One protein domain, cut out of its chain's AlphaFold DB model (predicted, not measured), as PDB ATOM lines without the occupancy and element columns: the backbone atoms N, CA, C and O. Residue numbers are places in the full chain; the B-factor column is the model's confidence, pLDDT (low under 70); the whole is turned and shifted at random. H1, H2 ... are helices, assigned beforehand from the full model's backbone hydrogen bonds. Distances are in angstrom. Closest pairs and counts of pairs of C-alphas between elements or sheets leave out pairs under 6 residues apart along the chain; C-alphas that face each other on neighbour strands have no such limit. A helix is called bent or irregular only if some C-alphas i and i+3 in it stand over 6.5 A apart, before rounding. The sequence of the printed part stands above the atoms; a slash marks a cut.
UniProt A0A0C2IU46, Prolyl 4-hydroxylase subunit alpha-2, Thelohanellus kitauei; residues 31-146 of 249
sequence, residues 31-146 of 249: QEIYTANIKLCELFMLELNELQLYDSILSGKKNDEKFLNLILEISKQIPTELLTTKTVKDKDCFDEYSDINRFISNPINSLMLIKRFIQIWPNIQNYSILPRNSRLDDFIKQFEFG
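What this domain is: This is residues 31 to 146 of the 249 residues of the protein "Prolyl 4-hydroxylase subunit alpha-2" of Thelohanellus kitauei (UniProt A0A0C2IU46). One long helix, H1, runs through the domain, and shorter helices surround it: H3, H4 and H5 pack on one side, H7 on the opposite side, and along a third side H2 and H6 lie side by side, running opposite ways, with H6 crossing H1 slantwise. The printed part has 116 residues with seven named helices, H1 to H7 in chain order, and no named strand; its class is all helix. It is compact, with a radius of gyration of the C-alphas of 14.0 A, and only just elongated, spanning 46 by 30 by 22 A.

Where its parts are: H1, residues 31 to 58, begins with C-alpha 31 at (-57.875, -48.630, 44.210) and is 40.6 A long. H2 is residues 65 to 75, 15.3 A. The short H3, residues 80 to 84, H4, residues 90 to 94, and H5, residues 99 to 105, follow. H6, residues 107 to 127, begins with C-alpha 107 at (-58.396, -46.919, 25.650) and is 29.2 A long. It has a kink of 41 degrees near residue 120 and is only just irregular: C-alphas 118 and 121 are 6.7 A apart. H7, residues 134 to 143, is 14.2 A long and ends with C-alpha 143 at (-43.531, -52.704, 37.028).

How they stand to each other: H1 is the hub, touching four helices. With residues 48 to 52 alone it touches H3, closest at the C-alphas of Leu 48 and Leu 83, 6.4 A. With residues 38 to 42 alone it touches H4, closest at the C-alphas of Cys 41 and Cys 93, 5.7 A. With residues 37 to 44 alone it touches H5, opposite ways at a steep tilt of 51 degrees; the closest C-alphas are those of Cys 41 and Ile 104, 6.6 A. With residues 43 to 46 alone it touches H7, opposite ways at a shallow tilt of 17 degrees; the closest C-alphas are those of Leu 46 and Leu 136, 7.1 A. H1 and H6 are close but not clearly touching, with the C-alphas of Phe 44 and Leu 113 closest at 7.0 A. H2 touches H6, opposite ways at a shallow tilt of 18 degrees, closest at the C-alphas of Phe 67 and Tyr 127, 5.5 A. H4 and H5 touch only at the corner, closest at the C-alphas of Cys 93 and Asn 101, 5.7 A. H2 and H7 are apart. Every O i to N i+4 pair is within hydrogen-bond range in H1, H2, H3, H5 and H7; H6 has 14 of 17, and H4 0 of 1 but 2 of 2 O i to N i+3 pairs.

The domain as a whole: The C-alphas farthest apart, those of Gln 31 and Lys 62, are 46.7 A apart. The printed part has no cut and no long link. Its mean pLDDT is 84.1, with residues 31 to 34, 58 to 63 and 86 to 87 under 70.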
ATOM      1  N   GLN A  31     -59.228 -49.158  43.912       56.41
ATOM      2  CA  GLN A  31     -57.875 -48.630  44.210       56.41
ATOM      3  C   GLN A  31     -56.834 -48.998  43.130       56.41
ATOM      4  O   GLN A  31     -55.972 -48.187  42.790       56.41
ATOM      5  N   GLU A  32     -56.960 -50.182  42.527       55.25
ATOM      6  CA  GLU A  32     -56.070 -50.660  41.462       55.25
ATOM      7  C   GLU A  32     -56.263 -49.918  40.127       55.25
ATOM      8  O   GLU A  32     -55.287 -49.673  39.424       55.25
ATOM      9  N   ILE A  33     -57.486 -49.478  39.794       57.97
ATOM     10  CA  ILE A  33     -57.746 -48.708  38.560       57.97
ATOM     11  C   ILE A  33     -57.121 -47.317  38.661       57.97
ATOM     12  O   ILE A  33     -56.467 -46.868  37.719       57.97
ATOM     13  N   TYR A  34     -57.250 -46.658  39.815       65.62
ATOM     14  CA  TYR A  34     -56.562 -45.387  40.056       65.62
ATOM     15  C   TYR A  34     -55.043 -45.561  39.981       65.62
ATOM     16  O   TYR A  34     -54.352 -44.722  39.412       65.62
ATOM     17  N   THR A  35     -54.527 -46.689  40.470       77.94
ATOM     18  CA  THR A  35     -53.095 -47.002  40.417       77.94
ATOM     19  C   THR A  35     -52.611 -47.256  38.984       77.94
ATOM     20  O   THR A  35     -51.553 -46.758  38.606       77.94
ATOM     21  N   ALA A  36     -53.371 -47.980  38.158       82.81
ATOM     22  CA  ALA A  36     -53.030 -48.219  36.754       82.81
ATOM     23  C   ALA A  36     -53.064 -46.931  35.916       82.81
ATOM     24  O   ALA A  36     -52.148 -46.685  35.134       82.81
ATOM     25  N   ASN A  37     -54.070 -46.076  36.124       84.94
ATOM     26  CA  ASN A  37     -54.160 -44.784  35.443       84.94
ATOM     27  C   ASN A  37     -52.977 -43.870  35.827       84.94
ATOM     28  O   ASN A  37     -52.320 -43.310  34.953       84.94
ATOM     29  N   ILE A  38     -52.610 -43.811  37.115       86.44
ATOM     30  CA  ILE A  38     -51.417 -43.072  37.566       86.44
ATOM     31  C   ILE A  38     -50.145 -43.608  36.893       86.44
ATOM     32  O   ILE A  38     -49.349 -42.814  36.404       86.44
ATOM     33  N   LYS A  39     -49.969 -44.933  36.797       88.69
ATOM     34  CA  LYS A  39     -48.812 -45.537  36.109       88.69
ATOM     35  C   LYS A  39     -48.756 -45.163  34.626       88.69
ATOM     36  O   LYS A  39     -47.690 -44.814  34.130       88.69
ATOM     37  N   LEU A  40     -49.887 -45.206  33.918       91.50
ATOM     38  CA  LEU A  40     -49.963 -44.770  32.518       91.50
ATOM     39  C   LEU A  40     -49.679 -43.274  32.377       91.50
ATOM     40  O   LEU A  40     -49.021 -42.863  31.423       91.50
ATOM     41  N   CYS A  41     -50.113 -42.467  33.346       91.50
ATOM     42  CA  CYS A  41     -49.769 -41.057  33.392       91.50
ATOM     43  C   CYS A  41     -48.262 -40.861  33.540       91.50
ATOM     44  O   CYS A  41     -47.663 -40.177  32.719       91.50
ATOM     45  N   GLU A  42     -47.631 -41.494  34.531       88.94
ATOM     46  CA  GLU A  42     -46.179 -41.439  34.730       88.94
ATOM     47  C   GLU A  42     -45.423 -41.857  33.463       88.94
ATOM     48  O   GLU A  42     -44.467 -41.195  33.058       88.94
ATOM     49  N   LEU A  43     -45.895 -42.907  32.789       91.50
ATOM     50  CA  LEU A  43     -45.326 -43.383  31.536       91.50
ATOM     51  C   LEU A  43     -45.425 -42.333  30.420       91.50
ATOM     52  O   LEU A  43     -44.435 -42.020  29.758       91.50
ATOM     53  N   PHE A  44     -46.604 -41.735  30.244       92.38
ATOM     54  CA  PHE A  44     -46.817 -40.697  29.241       92.38
ATOM     55  C   PHE A  44     -46.015 -39.428  29.545       92.38
ATOM     56  O   PHE A  44     -45.432 -38.822  28.648       92.38
ATOM     57  N   MET A  45     -45.902 -39.062  30.821       90.56
ATOM     58  CA  MET A  45     -45.062 -37.960  31.290       90.56
ATOM     59  C   MET A  45     -43.588 -38.186  30.948       90.56
ATOM     60  O   MET A  45     -42.902 -37.253  30.528       90.56
ATOM     61  N   LEU A  46     -43.078 -39.411  31.116       90.06
ATOM     62  CA  LEU A  46     -41.714 -39.762  30.712       90.06
ATOM     63  C   LEU A  46     -41.522 -39.604  29.197       90.06
ATOM     64  O   LEU A  46     -40.534 -38.999  28.782       90.06
ATOM     65  N   GLU A  47     -42.475 -40.075  28.390       92.12
ATOM     66  CA  GLU A  47     -42.455 -39.917  26.929       92.12
ATOM     67  C   GLU A  47     -42.466 -38.441  26.507       92.12
ATOM     68  O   GLU A  47     -41.611 -38.029  25.722       92.12
ATOM     69  N   LEU A  48     -43.353 -37.616  27.070       91.00
ATOM     70  CA  LEU A  48     -43.410 -36.185  26.757       91.00
ATOM     71  C   LEU A  48     -42.101 -35.468  27.111       91.00
ATOM     72  O   LEU A  48     -41.573 -34.715  26.295       91.00
ATOM     73  N   ASN A  49     -41.548 -35.730  28.298       88.25
ATOM     74  CA  ASN A  49     -40.294 -35.117  28.736       88.25
ATOM     75  C   ASN A  49     -39.119 -35.482  27.813       88.25
ATOM     76  O   ASN A  49     -38.297 -34.623  27.486       88.25
ATOM     77  N   GLU A  50     -39.043 -36.740  27.375       88.75
ATOM     78  CA  GLU A  50     -38.015 -37.195  26.438       88.75
ATOM     79  C   GLU A  50     -38.182 -36.562  25.054       88.75
ATOM     80  O   GLU A  50     -37.216 -36.042  24.499       88.75
ATOM     81  N   LEU A  51     -39.400 -36.539  24.504       89.06
ATOM     82  CA  LEU A  51     -39.677 -35.918  23.204       89.06
ATOM     83  C   LEU A  51     -39.337 -34.421  23.200       89.06
ATOM     84  O   LEU A  51     -38.707 -33.934  22.262       89.06
ATOM     85  N   GLN A  52     -39.679 -33.704  24.273       85.69
ATOM     86  CA  GLN A  52     -39.337 -32.288  24.448       85.69
ATOM     87  C   GLN A  52     -37.824 -32.065  24.565       85.69
ATOM     88  O   GLN A  52     -37.278 -31.110  23.998       85.69
ATOM     89  N   LEU A  53     -37.123 -32.953  25.277       84.69
ATOM     90  CA  LEU A  53     -35.666 -32.935  25.350       84.69
ATOM     91  C   LEU A  53     -35.054 -33.136  23.960       84.69
ATOM     92  O   LEU A  53     -34.170 -32.366  23.570       84.69
ATOM     93  N   TYR A  54     -35.541 -34.123  23.202       83.81
ATOM     94  CA  TYR A  54     -35.089 -34.368  21.839       83.81
ATOM     95  C   TYR A  54     -35.323 -33.144  20.956       83.81
ATOM     96  O   TYR A  54     -34.354 -32.670  20.376       83.81
ATOM     97  N   ASP A  55     -36.520 -32.558  20.920       80.50
ATOM     98  CA  ASP A  55     -36.813 -31.361  20.111       80.50
ATOM     99  C   ASP A  55     -35.832 -30.199  20.387       80.50
ATOM    100  O   ASP A  55     -35.228 -29.620  19.471       80.50
ATOM    101  N   SER A  56     -35.551 -29.941  21.672       76.25
ATOM    102  CA  SER A  56     -34.614 -28.889  22.087       76.25
ATOM    103  C   SER A  56     -33.176 -29.111  21.591       76.25
ATOM    104  O   SER A  56     -32.455 -28.151  21.307       76.25
ATOM    105  N   ILE A  57     -32.750 -30.370  21.455       72.56
ATOM    106  CA  ILE A  57     -31.384 -30.754  21.072       72.56
ATOM    107  C   ILE A  57     -31.261 -31.003  19.560       72.56
ATOM    108  O   ILE A  57     -30.205 -30.750  18.967       72.56
ATOM    109  N   LEU A  58     -32.337 -31.472  18.927       69.69
ATOM    110  CA  LEU A  58     -32.451 -31.735  17.495       69.69
ATOM    111  C   LEU A  58     -32.293 -30.455  16.661       69.69
ATOM    112  O   LEU A  58     -31.814 -30.527  15.529       69.69
ATOM    113  N   SER A  59     -32.560 -29.285  17.251       64.81
ATOM    114  CA  SER A  59     -32.431 -27.948  16.648       64.81
ATOM    115  C   SER A  59     -31.004 -27.531  16.216       64.81
ATOM    116  O   SER A  59     -30.779 -26.373  15.865       64.81
ATOM    117  N   GLY A  60     -30.011 -28.432  16.207       61.53
ATOM    118  CA  GLY A  60     -28.642 -28.077  15.807       61.53
ATOM    119  C   GLY A  60     -27.649 -29.216  15.552       61.53
ATOM    120  O   GLY A  60     -26.451 -28.940  15.471       61.53
ATOM    121  N   LYS A  61     -28.080 -30.482  15.433       65.44
ATOM    122  CA  LYS A  61     -27.172 -31.632  15.225       65.44
ATOM    123  C   LYS A  61     -27.627 -32.540  14.082       65.44
ATOM    124  O   LYS A  61     -28.817 -32.708  13.847       65.44
ATOM    125  N   LYS A  62     -26.660 -33.150  13.384       67.94
ATOM    126  CA  LYS A  62     -26.908 -34.236  12.424       67.94
ATOM    127  C   LYS A  62     -27.170 -35.518  13.213       67.94
ATOM    128  O   LYS A  62     -26.290 -35.945  13.956       67.94
ATOM    129  N   ASN A  63     -28.350 -36.104  13.043       67.75
ATOM    130  CA  ASN A  63     -28.770 -37.313  13.754       67.75
ATOM    131  C   ASN A  63     -28.967 -38.479  12.787       67.75
ATOM    132  O   ASN A  63     -28.995 -38.285  11.570       67.75
ATOM    133  N   ASP A  64     -29.068 -39.681  13.348       80.94
ATOM    134  CA  ASP A  64     -29.412 -40.882  12.599       80.94
ATOM    135  C   ASP A  64     -30.822 -40.743  11.994       80.94
ATOM    136  O   ASP A  64     -31.762 -40.307  12.663       80.94
ATOM    137  N   GLU A  65     -30.966 -41.079  10.713       85.06
ATOM    138  CA  GLU A  65     -32.237 -40.967   9.991       85.06
ATOM    139  C   GLU A  65     -33.316 -41.876  10.594       85.06
ATOM    140  O   GLU A  65     -34.475 -41.475  10.689       85.06
ATOM    141  N   LYS A  66     -32.941 -43.067  11.083       87.25
ATOM    142  CA  LYS A  66     -33.875 -43.988  11.743       87.25
ATOM    143  C   LYS A  66     -34.384 -43.398  13.047       87.25
ATOM    144  O   LYS A  66     -35.580 -43.454  13.301       87.25
ATOM    145  N   PHE A  67     -33.498 -42.797  13.842       88.38
ATOM    146  CA  PHE A  67     -33.893 -42.107  15.070       88.38
ATOM    147  C   PHE A  67     -34.922 -41.003  14.785       88.38
ATOM    148  O   PHE A  67     -35.967 -40.955  15.428       88.38
ATOM    149  N   LEU A  68     -34.663 -40.155  13.782       87.44
ATOM    150  CA  LEU A  68     -35.587 -39.086  13.396       87.44
ATOM    151  C   LEU A  68     -36.942 -39.633  12.938       87.44
ATOM    152  O   LEU A  68     -37.975 -39.110  13.346       87.44
ATOM    153  N   ASN A  69     -36.945 -40.702  12.140       89.00
ATOM    154  CA  ASN A  69     -38.181 -41.325  11.673       89.00
ATOM    155  C   ASN A  69     -39.023 -41.878  12.834       89.00
ATOM    156  O   ASN A  69     -40.227 -41.638  12.852       89.00
ATOM    157  N   LEU A  70     -38.401 -42.521  13.829       91.31
ATOM    158  CA  LEU A  70     -39.098 -43.030  15.019       91.31
ATOM    159  C   LEU A  70     -39.696 -41.892  15.864       91.31
ATOM    160  O   LEU A  70     -40.847 -41.968  16.285       91.31
ATOM    161  N   ILE A  71     -38.957 -40.799  16.077       90.12
ATOM    162  CA  ILE A  71     -39.469 -39.629  16.815       90.12
ATOM    163  C   ILE A  71     -40.638 -38.971  16.074       90.12
ATOM    164  O   ILE A  71     -41.628 -38.578  16.699       90.12
ATOM    165  N   LEU A  72     -40.550 -38.870  14.744       87.50
ATOM    166  CA  LEU A  72     -41.633 -38.351  13.908       87.50
ATOM    167  C   LEU A  72     -42.862 -39.264  13.937       87.50
ATOM    168  O   LEU A  72     -43.983 -38.766  13.890       87.50
ATOM    169  N   GLU A  73     -42.669 -40.579  14.010       88.19
ATOM    170  CA  GLU A  73     -43.752 -41.551  14.148       88.19
ATOM    171  C   GLU A  73     -44.507 -41.368  15.468       88.19
ATOM    172  O   GLU A  73     -45.728 -41.212  15.444       88.19
ATOM    173  N   ILE A  74     -43.796 -41.286  16.600       90.00
ATOM    174  CA  ILE A  74     -44.418 -41.043  17.911       90.00
ATOM    175  C   ILE A  74     -45.128 -39.686  17.940       90.00
ATOM    176  O   ILE A  74     -46.278 -39.596  18.365       90.00
ATOM    177  N   SER A  75     -44.475 -38.633  17.444       87.50
ATOM    178  CA  SER A  75     -45.025 -37.271  17.462       87.50
ATOM    179  C   SER A  75     -46.349 -37.146  16.700       87.50
ATOM    180  O   SER A  75     -47.172 -36.308  17.048       87.50
ATOM    181  N   LYS A  76     -46.592 -37.984  15.683       85.75
ATOM    182  CA  LYS A  76     -47.873 -38.011  14.951       85.75
ATOM    183  C   LYS A  76     -49.033 -38.579  15.774       85.75
ATOM    184  O   LYS A  76     -50.182 -38.332  15.426       85.75
ATOM    185  N   GLN A  77     -48.742 -39.339  16.828       86.44
ATOM    186  CA  GLN A  77     -49.733 -39.984  17.696       86.44
ATOM    187  C   GLN A  77     -50.061 -39.148  18.946       86.44
ATOM    188  O   GLN A  77     -50.830 -39.592  19.796       86.44
ATOM    189  N   ILE A  78     -49.460 -37.961  19.091       86.88
ATOM    190  CA  ILE A  78     -49.594 -37.104  20.273       86.88
ATOM    191  C   ILE A  78     -50.075 -35.708  19.841       86.88
ATOM    192  O   ILE A  78     -49.546 -35.157  18.872       86.88
ATOM    193  N   PRO A  79     -51.031 -35.093  20.564       84.56
ATOM    194  CA  PRO A  79     -51.429 -33.707  20.350       84.56
ATOM    195  C   PRO A  79     -50.240 -32.748  20.332       84.56
ATOM    196  O   PRO A  79     -49.383 -32.761  21.221       84.56
ATOM    197  N   THR A  80     -50.208 -31.859  19.340       83.25
ATOM    198  CA  THR A  80     -49.109 -30.892  19.178       83.25
ATOM    199  C   THR A  80     -49.025 -29.925  20.367       83.25
ATOM    200  O   THR A  80     -47.940 -29.487  20.758       83.25
ATOM    201  N   GLU A  81     -50.153 -29.632  21.008       83.31
ATOM    202  CA  GLU A  81     -50.245 -28.808  22.212       83.31
ATOM    203  C   GLU A  81     -49.479 -29.439  23.388       83.31
ATOM    204  O   GLU A  81     -48.764 -28.741  24.111       83.31
ATOM    205  N   LEU A  82     -49.552 -30.765  23.543       85.44
ATOM    206  CA  LEU A  82     -48.843 -31.496  24.598       85.44
ATOM    207  C   LEU A  82     -47.335 -31.573  24.330       85.44
ATOM    208  O   LEU A  82     -46.535 -31.465  25.259       85.44
ATOM    209  N   LEU A  83     -46.934 -31.674  23.061       84.19
ATOM    210  CA  LEU A  83     -45.521 -31.668  22.671       84.19
ATOM    211  C   LEU A  83     -44.857 -30.301  22.901       84.19
ATOM    212  O   LEU A  83     -43.688 -30.237  23.268       84.19
ATOM    213  N   THR A  84     -45.592 -29.200  22.725       81.62
ATOM    214  CA  THR A  84     -45.046 -27.833  22.834       81.62
ATOM    215  C   THR A  84     -45.091 -27.243  24.250       81.62
ATOM    216  O   THR A  84     -44.390 -26.268  24.548       81.62
ATOM    217  N   THR A  85     -45.890 -27.819  25.151       76.38
ATOM    218  CA  THR A  85     -46.073 -27.308  26.516       76.38
ATOM    219  C   THR A  85     -44.870 -27.623  27.412       76.38
ATOM    220  O   THR A  85     -44.680 -28.748  27.853       76.38
ATOM    221  N   LYS A  86     -44.075 -26.600  27.759       62.81
ATOM    222  CA  LYS A  86     -42.768 -26.743  28.445       62.81
ATOM    223  C   LYS A  86     -42.776 -27.324  29.864       62.81
ATOM    224  O   LYS A  86     -41.707 -27.641  30.377       62.81
ATOM    225  N   THR A  87     -43.914 -27.369  30.550       64.56
ATOM    226  CA  THR A  87     -43.968 -27.886  31.925       64.56
ATOM    227  C   THR A  87     -45.233 -28.682  32.125       64.56
ATOM    228  O   THR A  87     -46.276 -28.119  32.464       64.56
ATOM    229  N   VAL A  88     -45.106 -29.984  31.933       71.44
ATOM    230  CA  VAL A  88     -46.102 -30.943  32.378       71.44
ATOM    231  C   VAL A  88     -45.878 -31.189  33.870       71.44
ATOM    232  O   VAL A  88     -44.730 -31.347  34.293       71.44
ATOM    233  N   LYS A  89     -46.920 -31.120  34.702       80.06
ATOM    234  CA  LYS A  89     -46.776 -31.202  36.164       80.06
ATOM    235  C   LYS A  89     -47.306 -32.535  36.667       80.06
ATOM    236  O   LYS A  89     -48.379 -32.950  36.264       80.06
ATOM    237  N   ASP A  90     -46.645 -33.129  37.658       76.25
ATOM    238  CA  ASP A  90     -47.083 -34.405  38.257       76.25
ATOM    239  C   ASP A  90     -48.529 -34.357  38.783       76.25
ATOM    240  O   ASP A  90     -49.258 -35.346  38.752       76.25
ATOM    241  N   LYS A  91     -48.982 -33.178  39.230       80.38
ATOM    242  CA  LYS A  91     -50.369 -32.967  39.671       80.38
ATOM    243  C   LYS A  91     -51.402 -33.184  38.558       80.38
ATOM    244  O   LYS A  91     -52.559 -33.429  38.873       80.38
ATOM    245  N   ASP A  92     -50.998 -33.080  37.294       83.62
ATOM    246  CA  ASP A  92     -51.887 -33.217  36.145       83.62
ATOM    247  C   ASP A  92     -52.373 -34.674  36.014       83.62
ATOM    248  O   ASP A  92     -53.481 -34.905  35.540       83.62
ATOM    249  N   CYS A  93     -51.628 -35.653  36.547       83.81
ATOM    250  CA  CYS A  93     -52.084 -37.044  36.653       83.81
ATOM    251  C   CYS A  93     -53.318 -37.213  37.547       83.81
ATOM    252  O   CYS A  93     -54.123 -38.115  37.330       83.81
ATOM    253  N   PHE A  94     -53.476 -36.339  38.543       82.56
ATOM    254  CA  PHE A  94     -54.573 -36.383  39.511       82.56
ATOM    255  C   PHE A  94     -55.720 -35.430  39.159       82.56
ATOM    256  O   PHE A  94     -56.735 -35.414  39.852       82.56
ATOM    257  N   ASP A  95     -55.559 -34.627  38.109       84.31
ATOM    258  CA  ASP A  95     -56.590 -33.727  37.604       84.31
ATOM    259  C   ASP A  95     -57.309 -34.394  36.427       84.31
ATOM    260  O   ASP A  95     -56.764 -34.495  35.330       84.31
ATOM    261  N   GLU A  96     -58.543 -34.843  36.661       78.19
ATOM    262  CA  GLU A  96     -59.420 -35.470  35.658       78.19
ATOM    263  C   GLU A  96     -59.633 -34.582  34.419       78.19
ATOM    264  O   GLU A  96     -59.866 -35.068  33.312       78.19
ATOM    265  N   TYR A  97     -59.530 -33.262  34.586       82.00
ATOM    266  CA  TYR A  97     -59.721 -32.304  33.502       82.00
ATOM    267  C   TYR A  97     -58.423 -31.943  32.781       82.00
ATOM    268  O   TYR A  97     -58.476 -31.162  31.828       82.00
ATOM    269  N   SER A  98     -57.276 -32.488  33.201       85.44
ATOM    270  CA  SER A  98     -56.012 -32.248  32.513       85.44
ATOM    271  C   SER A  98     -55.988 -32.935  31.150       85.44
ATOM    272  O   SER A  98     -56.532 -34.026  30.958       85.44
ATOM    273  N   ASP A  99     -55.306 -32.312  30.191       84.69
ATOM    274  CA  ASP A  99     -55.147 -32.879  28.850       84.69
ATOM    275  C   ASP A  99     -54.365 -34.206  28.876       84.69
ATOM    276  O   ASP A  99     -54.605 -35.083  28.050       84.69
ATOM    277  N   ILE A 100     -53.484 -34.394  29.866       87.19
ATOM    278  CA  ILE A 100     -52.756 -35.650  30.099       87.19
ATOM    279  C   ILE A 100     -53.706 -36.760  30.519       87.19
ATOM    280  O   ILE A 100     -53.699 -37.826  29.907       87.19
ATOM    281  N   ASN A 101     -54.531 -36.509  31.540       85.69
ATOM    282  CA  ASN A 101     -55.459 -37.506  32.053       85.69
ATOM    283  C   ASN A 101     -56.495 -37.871  30.981       85.69
ATOM    284  O   ASN A 101     -56.755 -39.046  30.733       85.69
ATOM    285  N   ARG A 102     -57.000 -36.876  30.251       84.44
ATOM    286  CA  ARG A 102     -57.882 -37.074  29.095       84.44
ATOM    287  C   ARG A 102     -57.240 -37.895  27.980       84.44
ATOM    288  O   ARG A 102     -57.892 -38.767  27.408       84.44
ATOM    289  N   PHE A 103     -55.962 -37.650  27.684       86.69
ATOM    290  CA  PHE A 103     -55.228 -38.409  26.677       86.69
ATOM    291  C   PHE A 103     -55.109 -39.884  27.075       86.69
ATOM    292  O   PHE A 103     -55.486 -40.745  26.280       86.69
ATOM    293  N   ILE A 104     -54.613 -40.183  28.278       88.56
ATOM    294  CA  ILE A 104     -54.387 -41.570  28.718       88.56
ATOM    295  C   ILE A 104     -55.698 -42.303  29.019       88.56
ATOM    296  O   ILE A 104     -55.797 -43.493  28.751       88.56
ATOM    297  N   SER A 105     -56.740 -41.614  29.488       85.25
ATOM    298  CA  SER A 105     -58.020 -42.246  29.831       85.25
ATOM    299  C   SER A 105     -58.777 -42.789  28.621       85.25
ATOM    300  O   SER A 105     -59.727 -43.553  28.787       85.25
ATOM    301  N   ASN A 106     -58.372 -42.446  27.394       86.00
ATOM    302  CA  ASN A 106     -58.918 -43.124  26.234       86.00
ATOM    303  C   ASN A 106     -58.199 -44.468  25.965       86.00
ATOM    304  O   ASN A 106     -56.977 -44.481  25.779       86.00
ATOM    305  N   PRO A 107     -58.951 -45.578  25.829       88.81
ATOM    306  CA  PRO A 107     -58.396 -46.919  25.650       88.81
ATOM    307  C   PRO A 107     -57.423 -47.084  24.476       88.81
ATOM    308  O   PRO A 107     -56.402 -47.752  24.627       88.81
ATOM    309  N   ILE A 108     -57.683 -46.458  23.323       89.38
ATOM    310  CA  ILE A 108     -56.798 -46.603  22.156       89.38
ATOM    311  C   ILE A 108     -55.488 -45.847  22.393       89.38
ATOM    312  O   ILE A 108     -54.421 -46.356  22.077       89.38
ATOM    313  N   ASN A 109     -55.535 -44.663  23.009       90.19
ATOM    314  CA  ASN A 109     -54.315 -43.930  23.357       90.19
ATOM    315  C   ASN A 109     -53.469 -44.691  24.373       90.19
ATOM    316  O   ASN A 109     -52.251 -44.738  24.229       90.19
ATOM    317  N   SER A 110     -54.119 -45.274  25.383       91.75
ATOM    318  CA  SER A 110     -53.471 -46.141  26.365       91.75
ATOM    319  C   SER A 110     -52.783 -47.327  25.697       91.75
ATOM    320  O   SER A 110     -51.595 -47.540  25.921       91.75
ATOM    321  N   LEU A 111     -53.487 -48.047  24.815       93.00
ATOM    322  CA  LEU A 111     -52.900 -49.134  24.031       93.00
ATOM    323  C   LEU A 111     -51.690 -48.644  23.223       93.00
ATOM    324  O   LEU A 111     -50.630 -49.264  23.265       93.00
ATOM    325  N   MET A 112     -51.826 -47.530  22.499       92.75
ATOM    326  CA  MET A 112     -50.742 -46.997  21.673       92.75
ATOM    327  C   MET A 112     -49.541 -46.576  22.523       92.75
ATOM    328  O   MET A 112     -48.410 -46.866  22.149       92.75
ATOM    329  N   LEU A 113     -49.760 -45.963  23.688       93.62
ATOM    330  CA  LEU A 113     -48.696 -45.658  24.644       93.62
ATOM    331  C   LEU A 113     -47.963 -46.935  25.070       93.62
ATOM    332  O   LEU A 113     -46.742 -47.006  24.953       93.62
ATOM    333  N   ILE A 114     -48.703 -47.967  25.480       94.06
ATOM    334  CA  ILE A 114     -48.136 -49.263  25.873       94.06
ATOM    335  C   ILE A 114     -47.300 -49.857  24.729       94.06
ATOM    336  O   ILE A 114     -46.126 -50.194  24.913       94.06
ATOM    337  N   LYS A 115     -47.862 -49.897  23.515       93.88
ATOM    338  CA  LYS A 115     -47.195 -50.392  22.306       93.88
ATOM    339  C   LYS A 115     -45.902 -49.636  22.010       93.88
ATOM    340  O   LYS A 115     -44.869 -50.269  21.782       93.88
ATOM    341  N   ARG A 116     -45.920 -48.298  22.051       93.44
ATOM    342  CA  ARG A 116     -44.725 -47.471  21.817       93.44
ATOM    343  C   ARG A 116     -43.614 -47.817  22.796       93.44
ATOM    344  O   ARG A 116     -42.464 -47.949  22.383       93.44
ATOM    345  N   PHE A 117     -43.939 -48.002  24.072       92.56
ATOM    346  CA  PHE A 117     -42.953 -48.350  25.096       92.56
ATOM    347  C   PHE A 117     -42.331 -49.730  24.904       92.56
ATOM    348  O   PHE A 117     -41.144 -49.908  25.166       92.56
ATOM    349  N   ILE A 118     -43.096 -50.685  24.384       91.94
ATOM    350  CA  ILE A 118     -42.616 -52.053  24.166       91.94
ATOM    351  C   ILE A 118     -41.855 -52.189  22.843       91.94
ATOM    352  O   ILE A 118     -40.865 -52.919  22.776       91.94
ATOM    353  N   GLN A 119     -42.291 -51.500  21.787       91.31
ATOM    354  CA  GLN A 119     -41.809 -51.737  20.420       91.31
ATOM    355  C   GLN A 119     -40.933 -50.607  19.859       91.31
ATOM    356  O   GLN A 119     -40.018 -50.875  19.079       91.31
ATOM    357  N   ILE A 120     -41.169 -49.348  20.246       92.44
ATOM    358  CA  ILE A 120     -40.529 -48.176  19.622       92.44
ATOM    359  C   ILE A 120     -39.436 -47.585  20.518       92.44
ATOM    360  O   ILE A 120     -38.303 -47.397  20.071       92.44
ATOM    361  N   TRP A 121     -39.729 -47.343  21.797       92.31
ATOM    362  CA  TRP A 121     -38.796 -46.737  22.752       92.31
ATOM    363  C   TRP A 121     -37.452 -47.472  22.893       92.31
ATOM    364  O   TRP A 121     -36.421 -46.791  22.901       92.31
ATOM    365  N   PRO A 122     -37.388 -48.821  22.899       90.25
ATOM    366  CA  PRO A 122     -36.108 -49.529  22.907       90.25
ATOM    367  C   PRO A 122     -35.248 -49.202  21.678       90.25
ATOM    368  O   PRO A 122     -34.033 -49.042  21.783       90.25
ATOM    369  N   ASN A 123     -35.875 -49.046  20.508       91.31
ATOM    370  CA  ASN A 123     -35.182 -48.666  19.279       91.31
ATOM    371  C   ASN A 123     -34.711 -47.208  19.335       91.31
ATOM    372  O   ASN A 123     -33.568 -46.929  18.976       91.31
ATOM    373  N   ILE A 124     -35.540 -46.293  19.845       90.56
ATOM    374  CA  ILE A 124     -35.159 -44.888  20.057       90.56
ATOM    375  C   ILE A 124     -33.924 -44.800  20.954       90.56
ATOM    376  O   ILE A 124     -32.948 -44.164  20.567       90.56
ATOM    377  N   GLN A 125     -33.920 -45.477  22.106       87.69
ATOM    378  CA  GLN A 125     -32.770 -45.482  23.017       87.69
ATOM    379  C   GLN A 125     -31.500 -46.051  22.366       87.69
ATOM    380  O   GLN A 125     -30.407 -45.562  22.640       87.69
ATOM    381  N   ASN A 126     -31.630 -47.060  21.497       88.81
ATOM    382  CA  ASN A 126     -30.494 -47.673  20.803       88.81
ATOM    383  C   ASN A 126     -29.902 -46.782  19.700       88.81
ATOM    384  O   ASN A 126     -28.688 -46.799  19.494       88.81
ATOM    385  N   TYR A 127     -30.737 -46.029  18.977       88.81
ATOM    386  CA  TYR A 127     -30.296 -45.151  17.884       88.81
ATOM    387  C   TYR A 127     -30.021 -43.706  18.326       88.81
ATOM    388  O   TYR A 127     -29.433 -42.930  17.570       88.81
ATOM    389  N   SER A 128     -30.443 -43.326  19.533       84.69
ATOM    390  CA  SER A 128     -30.226 -41.989  20.077       84.69
ATOM    391  C   SER A 128     -28.740 -41.714  20.295       84.69
ATOM    392  O   SER A 128     -27.999 -42.522  20.852       84.69
ATOM    393  N   ILE A 129     -28.305 -40.516  19.904       79.69
ATOM    394  CA  ILE A 129     -26.974 -40.001  20.256       79.69
ATOM    395  C   ILE A 129     -26.908 -39.499  21.705       79.69
ATOM    396  O   ILE A 129     -25.826 -39.168  22.194       79.69
ATOM    397  N   LEU A 130     -28.062 -39.352  22.361       81.00
ATOM    398  CA  LEU A 130     -28.146 -38.884  23.734       81.00
ATOM    399  C   LEU A 130     -27.965 -40.036  24.717       81.00
ATOM    400  O   LEU A 130     -28.271 -41.182  24.389       81.00
ATOM    401  N   PRO A 131     -27.466 -39.744  25.933       81.62
ATOM    402  CA  PRO A 131     -27.412 -40.743  26.983       81.62
ATOM    403  C   PRO A 131     -28.790 -41.367  27.194       81.62
ATOM    404  O   PRO A 131     -29.792 -40.659  27.265       81.62
ATOM    405  N   ARG A 132     -28.816 -42.694  27.319       83.75
ATOM    406  CA  ARG A 132     -30.031 -43.451  27.619       83.75
ATOM    407  C   ARG A 132     -30.675 -42.918  28.902       83.75
ATOM    408  O   ARG A 132     -30.005 -42.825  29.933       83.75
ATOM    409  N   ASN A 133     -31.963 -42.586  28.845       83.31
ATOM    410  CA  ASN A 133     -32.715 -42.193  30.030       83.31
ATOM    411  C   ASN A 133     -33.017 -43.429  30.889       83.31
ATOM    412  O   ASN A 133     -33.871 -44.242  30.538       83.31
ATOM    413  N   SER A 134     -32.335 -43.539  32.033       86.75
ATOM    414  CA  SER A 134     -32.494 -44.672  32.948       86.75
ATOM    415  C   SER A 134     -33.889 -44.763  33.560       86.75
ATOM    416  O   SER A 134     -34.300 -45.854  33.919       86.75
ATOM    417  N   ARG A 135     -34.653 -43.661  33.639       86.50
ATOM    418  CA  ARG A 135     -36.004 -43.670  34.225       86.50
ATOM    419  C   ARG A 135     -36.978 -44.536  33.436       86.50
ATOM    420  O   ARG A 135     -37.857 -45.139  34.037       86.50
ATOM    421  N   LEU A 136     -36.818 -44.599  32.112       83.19
ATOM    422  CA  LEU A 136     -37.615 -45.486  31.262       83.19
ATOM    423  C   LEU A 136     -37.329 -46.952  31.614       83.19
ATOM    424  O   LEU A 136     -38.249 -47.737  31.820       83.19
ATOM    425  N   ASP A 137     -36.048 -47.299  31.745       85.81
ATOM    426  CA  ASP A 137     -35.622 -48.657  32.092       85.81
ATOM    427  C   ASP A 137     -36.036 -49.031  33.519       85.81
ATOM    428  O   ASP A 137     -36.472 -50.155  33.770       85.81
ATOM    429  N   ASP A 138     -35.918 -48.081  34.446       88.81
ATOM    430  CA  ASP A 138     -36.315 -48.233  35.841       88.81
ATOM    431  C   ASP A 138     -37.828 -48.460  35.948       88.81
ATOM    432  O   ASP A 138     -38.238 -49.368  36.664       88.81
ATOM    433  N   PHE A 139     -38.647 -47.711  35.197       87.75
ATOM    434  CA  PHE A 139     -40.099 -47.911  35.146       87.75
ATOM    435  C   PHE A 139     -40.448 -49.311  34.632       87.75
ATOM    436  O   PHE A 139     -41.178 -50.050  35.294       87.75
ATOM    437  N   ILE A 140     -39.879 -49.696  33.482       85.94
ATOM    438  CA  ILE A 140     -40.105 -51.013  32.870       85.94
ATOM    439  C   ILE A 140     -39.747 -52.125  33.858       85.94
ATOM    440  O   ILE A 140     -40.516 -53.061  34.060       85.94
ATOM    441  N   LYS A 141     -38.598 -52.005  34.527       88.06
ATOM    442  CA  LYS A 141     -38.131 -52.993  35.498       88.06
ATOM    443  C   LYS A 141     -38.972 -53.019  36.774       88.06
ATOM    444  O   LYS A 141     -39.205 -54.095  37.314       88.06
ATOM    445  N   GLN A 142     -39.378 -51.859  37.285       87.00
ATOM    446  CA  GLN A 142     -40.138 -51.741  38.530       87.00
ATOM    447  C   GLN A 142     -41.526 -52.371  38.414       87.00
ATOM    448  O   GLN A 142     -42.007 -52.953  39.385       87.00
ATOM    449  N   PHE A 143     -42.165 -52.234  37.253       84.50
ATOM    450  CA  PHE A 143     -43.531 -52.704  37.028       84.50
ATOM    451  C   PHE A 143     -43.618 -53.962  36.169       84.50
ATOM    452  O   PHE A 143     -44.723 -54.361  35.830       84.50
ATOM    453  N   GLU A 144     -42.477 -54.573  35.837       87.06
ATOM    454  CA  GLU A 144     -42.393 -55.746  34.955       87.06
ATOM    455  C   GLU A 144     -43.110 -55.526  33.610       87.06
ATOM    456  O   GLU A 144     -43.638 -56.456  33.009       87.06
ATOM    457  N   PHE A 145     -43.093 -54.276  33.135       87.25
ATOM    458  CA  PHE A 145     -43.845 -53.844  31.966       87.25
ATOM    459  C   PHE A 145     -43.299 -54.502  30.696       87.25
ATOM    460  O   PHE A 145     -42.103 -54.411  30.400       87.25
ATOM    461  N   GLY A 146     -44.153 -55.154  29.918       90.31
ATOM    462  CA  GLY A 146     -43.694 -55.976  28.810       90.31
ATOM    463  C   GLY A 146     -44.783 -56.410  27.845       90.31
ATOM    464  O   GLY A 146     -45.866 -55.842  27.772       90.31
TER     465      GLY A 146